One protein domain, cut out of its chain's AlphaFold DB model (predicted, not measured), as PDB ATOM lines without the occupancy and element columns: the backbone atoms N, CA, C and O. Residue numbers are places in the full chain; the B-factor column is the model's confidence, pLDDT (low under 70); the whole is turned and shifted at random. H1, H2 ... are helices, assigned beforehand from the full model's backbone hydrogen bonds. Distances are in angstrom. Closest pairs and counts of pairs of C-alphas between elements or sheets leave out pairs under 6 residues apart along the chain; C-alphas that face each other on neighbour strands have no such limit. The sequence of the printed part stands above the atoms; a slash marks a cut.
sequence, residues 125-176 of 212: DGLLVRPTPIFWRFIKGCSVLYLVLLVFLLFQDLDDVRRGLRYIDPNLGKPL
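Overview. This is residues 125 to 176 of the 212 residues of a protein of Toxoplasma gondii COUG (UniProt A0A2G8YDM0). A long helix, H1, makes most of the length, and after a tight turn the short helix H2 folds back from its far end like the barb of an open hook. Residues 127 to 132, before H1, and residues 138 to 152 of H1 stand free. The printed part has 52 residues with two named helices, H1 then H2, and is all helix with no named strand. It is extended, a rod spanning 47 by 22 by 14 A, with a radius of gyration of the C-alphas of 16.4 A.

Arrangement. Look first at H1, residues 133 to 154, where every O i to N i+4 pair is within hydrogen-bond range. H2, residues 158 to 168, has 5 of 7 such pairs within range. The two helices are close but not clearly touching; their closest C-alphas, of Leu 153 and Val 161, are 6.7 A apart. They run opposite ways at a shallow tilt of 32 degrees, only just short of steep.

Along the chain. Find C-alpha 133 at (182.123, 107.564, 138.153); from there H1 runs 32.4 A to C-alpha 154. H2 runs 15.4 A to C-alpha 168 at (155.988, 121.207, 137.068).

Size, cuts and confidence. The farthest C-alphas, Leu 127 and Pro 175, are 47.3 A apart. The printed part has no cut. Confidence is low, under 70, at residues 125 to 134 and 171 to 176.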
ATOM      1  N   ASP A 125     180.571 101.327 131.741       60.78
ATOM      2  CA  ASP A 125     181.464 102.400 132.138       60.78
ATOM      3  C   ASP A 125     182.241 102.957 130.954       60.78
ATOM      4  O   ASP A 125     183.071 102.281 130.347       60.78
ATOM      5  N   GLY A 126     181.967 104.220 130.633       63.66
ATOM      6  CA  GLY A 126     182.738 104.965 129.653       63.66
ATOM      7  C   GLY A 126     184.196 105.109 130.095       63.66
ATOM      8  O   GLY A 126     184.495 105.287 131.274       63.66
ATOM      9  N   LEU A 127     185.098 105.095 129.117       58.34
ATOM     10  CA  LEU A 127     186.561 105.046 129.246       58.34
ATOM     11  C   LEU A 127     187.234 106.226 129.995       58.34
ATOM     12  O   LEU A 127     188.459 106.330 130.016       58.34
ATOM     13  N   LEU A 128     186.457 107.151 130.565       56.62
ATOM     14  CA  LEU A 128     186.917 108.402 131.170       56.62
ATOM     15  C   LEU A 128     186.327 108.563 132.578       56.62
ATOM     16  O   LEU A 128     185.437 109.378 132.811       56.62
ATOM     17  N   VAL A 129     186.839 107.789 133.534       54.16
ATOM     18  CA  VAL A 129     186.480 107.919 134.952       54.16
ATOM     19  C   VAL A 129     187.476 108.846 135.651       54.16
ATOM     20  O   VAL A 129     188.596 108.468 135.983       54.16
ATOM     21  N   ARG A 130     187.047 110.086 135.882       58.59
ATOM     22  CA  ARG A 130     187.627 111.032 136.850       58.59
ATOM     23  C   ARG A 130     186.570 111.290 137.941       58.59
ATOM     24  O   ARG A 130     185.391 111.063 137.683       58.59
ATOM     25  N   PRO A 131     186.947 111.817 139.117       60.22
ATOM     26  CA  PRO A 131     186.861 111.237 140.474       60.22
ATOM     27  C   PRO A 131     185.481 110.770 141.001       60.22
ATOM     28  O   PRO A 131     185.399 110.309 142.135       60.22
ATOM     29  N   THR A 132     184.397 110.846 140.226       60.62
ATOM     30  CA  THR A 132     183.043 110.418 140.624       60.62
ATOM     31  C   THR A 132     182.343 109.647 139.487       60.62
ATOM     32  O   THR A 132     181.415 110.158 138.856       60.62
ATOM     33  N   PRO A 133     182.740 108.385 139.209       66.69
ATOM     34  CA  PRO A 133     182.123 107.564 138.153       66.69
ATOM     35  C   PRO A 133     180.602 107.429 138.301       66.69
ATOM     36  O   PRO A 133     179.876 107.374 137.313       66.69
ATOM     37  N   ILE A 134     180.106 107.428 139.539       69.00
ATOM     38  CA  ILE A 134     178.685 107.267 139.860       69.00
ATOM     39  C   ILE A 134     177.833 108.440 139.358       69.00
ATOM     40  O   ILE A 134     176.720 108.221 138.884       69.00
ATOM     41  N   PHE A 135     178.349 109.672 139.410       75.38
ATOM     42  CA  PHE A 135     177.577 110.858 139.027       75.38
ATOM     43  C   PHE A 135     177.202 110.827 137.541       75.38
ATOM     44  O   PHE A 135     176.046 111.032 137.175       75.38
ATOM     45  N   TRP A 136     178.157 110.470 136.682       71.12
ATOM     46  CA  TRP A 136     177.918 110.360 135.245       71.12
ATOM     47  C   TRP A 136     176.998 109.192 134.881       71.12
ATOM     48  O   TRP A 136     176.173 109.333 133.978       71.12
ATOM     49  N   ARG A 137     177.064 108.069 135.611       78.31
ATOM     50  CA  ARG A 137     176.120 106.950 135.436       78.31
ATOM     51  C   ARG A 137     174.693 107.363 135.777       78.31
ATOM     52  O   ARG A 137     173.780 107.072 135.007       78.31
ATOM     53  N   PHE A 138     174.515 108.085 136.884       79.44
ATOM     54  CA  PHE A 138     173.216 108.610 137.298       79.44
ATOM     55  C   PHE A 138     172.634 109.556 136.244       79.44
ATOM     56  O   PHE A 138     171.491 109.381 135.837       79.44
ATOM     57  N   ILE A 139     173.444 110.476 135.704       84.56
ATOM     58  CA  ILE A 139     173.018 111.382 134.624       84.56
ATOM     59  C   ILE A 139     172.546 110.606 133.389       84.56
ATOM     60  O   ILE A 139     171.511 110.938 132.810       84.56
ATOM     61  N   LYS A 140     173.277 109.561 132.978       78.69
ATOM     62  CA  LYS A 140     172.872 108.721 131.840       78.69
ATOM     63  C   LYS A 140     171.558 107.988 132.118       78.69
ATOM     64  O   LYS A 140     170.700 107.971 131.239       78.69
ATOM     65  N   GLY A 141     171.367 107.470 133.332       85.56
ATOM     66  CA  GLY A 141     170.096 106.887 133.773       85.56
ATOM     67  C   GLY A 141     168.936 107.885 133.742       85.56
ATOM     68  O   GLY A 141     167.902 107.607 133.134       85.56
ATOM     69  N   CYS A 142     169.127 109.081 134.308       87.19
ATOM     70  CA  CYS A 142     168.138 110.162 134.279       87.19
ATOM     71  C   CYS A 142     167.784 110.594 132.853       87.19
ATOM     72  O   CYS A 142     166.617 110.835 132.562       87.19
ATOM     73  N   SER A 143     168.767 110.661 131.952       87.25
ATOM     74  CA  SER A 143     168.543 111.025 130.551       87.25
ATOM     75  C   SER A 143     167.651 110.015 129.823       87.25
ATOM     76  O   SER A 143     166.766 110.424 129.073       87.25
ATOM     77  N   VAL A 144     167.839 108.712 130.059       87.94
ATOM     78  CA  VAL A 144     166.989 107.668 129.464       87.94
ATOM     79  C   VAL A 144     165.589 107.681 130.075       87.94
ATOM     80  O   VAL A 144     164.614 107.619 129.332       87.94
ATOM     81  N   LEU A 145     165.471 107.829 131.402       89.06
ATOM     82  CA  LEU A 145     164.168 107.975 132.060       89.06
ATOM     83  C   LEU A 145     163.391 109.169 131.484       89.06
ATOM     84  O   LEU A 145     162.209 109.043 131.174       89.06
ATOM     85  N   TYR A 146     164.062 110.310 131.312       89.00
ATOM     86  CA  TYR A 146     163.463 111.508 130.734       89.00
ATOM     87  C   TYR A 146     162.948 111.264 129.311       89.00
ATOM     88  O   TYR A 146     161.835 111.669 128.992       89.00
ATOM     89  N   LEU A 147     163.710 110.550 128.475       89.50
ATOM     90  CA  LEU A 147     163.278 110.200 127.120       89.50
ATOM     91  C   LEU A 147     162.015 109.323 127.132       89.50
ATOM     92  O   LEU A 147     161.076 109.597 126.393       89.50
ATOM     93  N   VAL A 148     161.975 108.292 127.981       88.25
ATOM     94  CA  VAL A 148     160.803 107.407 128.107       88.25
ATOM     95  C   VAL A 148     159.580 108.193 128.582       88.25
ATOM     96  O   VAL A 148     158.490 108.018 128.041       88.25
ATOM     97  N   LEU A 149     159.768 109.105 129.540       86.81
ATOM     98  CA  LEU A 149     158.708 109.991 130.012       86.81
ATOM     99  C   LEU A 149     158.223 110.935 128.902       86.81
ATOM    100  O   LEU A 149     157.021 111.089 128.735       86.81
ATOM    101  N   LEU A 150     159.120 111.513 128.097       87.62
ATOM    102  CA  LEU A 150     158.730 112.342 126.953       87.62
ATOM    103  C   LEU A 150     157.929 111.565 125.905       87.62
ATOM    104  O   LEU A 150     156.949 112.088 125.382       87.62
ATOM    105  N   VAL A 151     158.319 110.325 125.610       89.56
ATOM    106  CA  VAL A 151     157.573 109.461 124.683       89.56
ATOM    107  C   VAL A 151     156.194 109.123 125.252       89.56
ATOM    108  O   VAL A 151     155.217 109.133 124.512       89.56
ATOM    109  N   PHE A 152     156.085 108.881 126.560       87.31
ATOM    110  CA  PHE A 152     154.795 108.682 127.221       87.31
ATOM    111  C   PHE A 152     153.899 109.929 127.123       87.31
ATOM    112  O   PHE A 152     152.752 109.819 126.699       87.31
ATOM    113  N   LEU A 153     154.446 111.115 127.416       85.12
ATOM    114  CA  LEU A 153     153.745 112.397 127.267       85.12
ATOM    115  C   LEU A 153     153.297 112.660 125.822       85.12
ATOM    116  O   LEU A 153     152.272 113.298 125.618       85.12
ATOM    117  N   LEU A 154     154.044 112.171 124.827       88.19
ATOM    118  CA  LEU A 154     153.708 112.336 123.411       88.19
ATOM    119  C   LEU A 154     152.419 111.595 123.021       88.19
ATOM    120  O   LEU A 154     151.683 112.073 122.163       88.19
ATOM    121  N   PHE A 155     152.148 110.442 123.637       88.38
ATOM    122  CA  PHE A 155     150.924 109.667 123.400       88.38
ATOM    123  C   PHE A 155     149.740 110.115 124.267       88.38
ATOM    124  O   PHE A 155     148.648 109.562 124.141       88.38
ATOM    125  N   GLN A 156     149.945 111.085 125.156       84.81
ATOM    126  CA  GLN A 156     148.944 111.531 126.114       84.81
ATOM    127  C   GLN A 156     148.160 112.735 125.580       84.81
ATOM    128  O   GLN A 156     148.686 113.550 124.824       84.81
ATOM    129  N   ASP A 157     146.886 112.836 125.960       83.94
ATOM    130  CA  ASP A 157     146.006 113.895 125.469       83.94
ATOM    131  C   ASP A 157     146.495 115.287 125.904       83.94
ATOM    132  O   ASP A 157     147.019 115.480 127.007       83.94
ATOM    133  N   LEU A 158     146.324 116.275 125.028       79.94
ATOM    134  CA  LEU A 158     146.877 117.618 125.184       79.94
ATOM    135  C   LEU A 158     146.320 118.326 126.436       79.94
ATOM    136  O   LEU A 158     147.029 119.110 127.075       79.94
ATOM    137  N   ASP A 159     145.087 118.011 126.838       79.94
ATOM    138  CA  ASP A 159     144.480 118.564 128.051       79.94
ATOM    139  C   ASP A 159     145.033 117.941 129.337       79.94
ATOM    140  O   ASP A 159     145.247 118.650 130.329       79.94
ATOM    141  N   ASP A 160     145.342 116.645 129.321       82.69
ATOM    142  CA  ASP A 160     145.964 115.963 130.455       82.69
ATOM    143  C   ASP A 160     147.431 116.363 130.611       82.69
ATOM    144  O   ASP A 160     147.893 116.614 131.729       82.69
ATOM    145  N   VAL A 161     148.139 116.550 129.495       81.88
ATOM    146  CA  VAL A 161     149.497 117.103 129.479       81.88
ATOM    147  C   VAL A 161     149.503 118.518 130.064       81.88
ATOM    148  O   VAL A 161     150.312 118.798 130.943       81.88
ATOM    149  N   ARG A 162     148.568 119.407 129.695       79.50
ATOM    150  CA  ARG A 162     148.469 120.756 130.302       79.50
ATOM    151  C   ARG A 162     148.235 120.715 131.813       79.50
ATOM    152  O   ARG A 162     148.798 121.536 132.541       79.50
ATOM    153  N   ARG A 163     147.409 119.782 132.298       78.19
ATOM    154  CA  ARG A 163     147.180 119.580 133.739       78.19
ATOM    155  C   ARG A 163     148.443 119.070 134.437       78.19
ATOM    156  O   ARG A 163     148.754 119.554 135.522       78.19
ATOM    157  N   GLY A 164     149.182 118.158 133.803       76.19
ATOM    158  CA  GLY A 164     150.456 117.639 134.303       76.19
ATOM    159  C   GLY A 164     151.575 118.685 134.312       76.19
ATOM    160  O   GLY A 164     152.256 118.854 135.318       76.19
ATOM    161  N   LEU A 165     151.727 119.459 133.233       76.56
ATOM    162  CA  LEU A 165     152.738 120.516 133.131       76.56
ATOM    163  C   LEU A 165     152.490 121.649 134.127       76.56
ATOM    164  O   LEU A 165     153.456 122.201 134.641       76.56
ATOM    165  N   ARG A 166     151.227 121.938 134.477       75.31
ATOM    166  CA  ARG A 166     150.899 122.877 135.565       75.31
ATOM    167  C   ARG A 166     151.493 122.481 136.917       75.31
ATOM    168  O   ARG A 166     151.682 123.359 137.751       75.31
ATOM    169  N   TYR A 167     151.757 121.195 137.146       72.12
ATOM    170  CA  TYR A 167     152.384 120.723 138.380       72.12
ATOM    171  C   TYR A 167     153.901 120.972 138.397       72.12
ATOM    172  O   TYR A 167     154.478 121.158 139.463       72.12
ATOM    173  N   ILE A 168     154.539 121.001 137.223       75.06
ATOM    174  CA  ILE A 168     155.988 121.207 137.068       75.06
ATOM    175  C   ILE A 168     156.318 122.699 136.943       75.06
ATOM    176  O   ILE A 168     157.276 123.163 137.557       75.06
ATOM    177  N   ASP A 169     155.521 123.451 136.179       74.25
ATOM    178  CA  ASP A 169     155.644 124.900 136.050       74.25
ATOM    179  C   ASP A 169     154.252 125.568 136.056       74.25
ATOM    180  O   ASP A 169     153.465 125.411 135.110       74.25
ATOM    181  N   PRO A 170     153.930 126.360 137.097       72.75
ATOM    182  CA  PRO A 170     152.640 127.031 137.213       72.75
ATOM    183  C   PRO A 170     152.392 128.089 136.120       72.75
ATOM    184  O   PRO A 170     151.238 128.474 135.906       72.75
ATOM    185  N   ASN A 171     153.419 128.553 135.394       67.62
ATOM    186  CA  ASN A 171     153.252 129.510 134.293       67.62
ATOM    187  C   ASN A 171     152.843 128.868 132.955       67.62
ATOM    188  O   ASN A 171     152.312 129.577 132.098       67.62
ATOM    189  N   LEU A 172     153.004 127.551 132.772       62.59
ATOM    190  CA  LEU A 172     152.749 126.874 131.487       62.59
ATOM    191  C   LEU A 172     151.275 126.505 131.236       62.59
ATOM    192  O   LEU A 172     150.926 125.982 130.182       62.59
ATOM    193  N   GLY A 173     150.387 126.786 132.189       57.25
ATOM    194  CA  GLY A 173     148.979 126.397 132.123       57.25
ATOM    195  C   GLY A 173     148.010 127.459 131.606       57.25
ATOM    196  O   GLY A 173     146.801 127.259 131.717       57.25
ATOM    197  N   LYS A 174     148.480 128.614 131.137       65.25
ATOM    198  CA  LYS A 174     147.588 129.625 130.553       65.25
ATOM    199  C   LYS A 174     147.327 129.244 129.094       65.25
ATOM    200  O   LYS A 174     148.295 128.920 128.408       65.25
ATOM    201  N   PRO A 175     146.067 129.245 128.615       64.19
ATOM    202  CA  PRO A 175     145.807 129.065 127.193       64.19
ATOM    203  C   PRO A 175     146.639 130.106 126.450       64.19
ATOM    204  O   PRO A 175     146.514 131.306 126.711       64.19
ATOM    205  N   LEU A 176     147.563 129.640 125.610       61.12
ATOM    206  CA  LEU A 176     148.344 130.539 124.781       61.12
ATOM    207  C   LEU A 176     147.331 131.298 123.913       61.12
ATOM    208  O   LEU A 176     146.512 130.634 123.274       61.12
TER     209      LEU A 176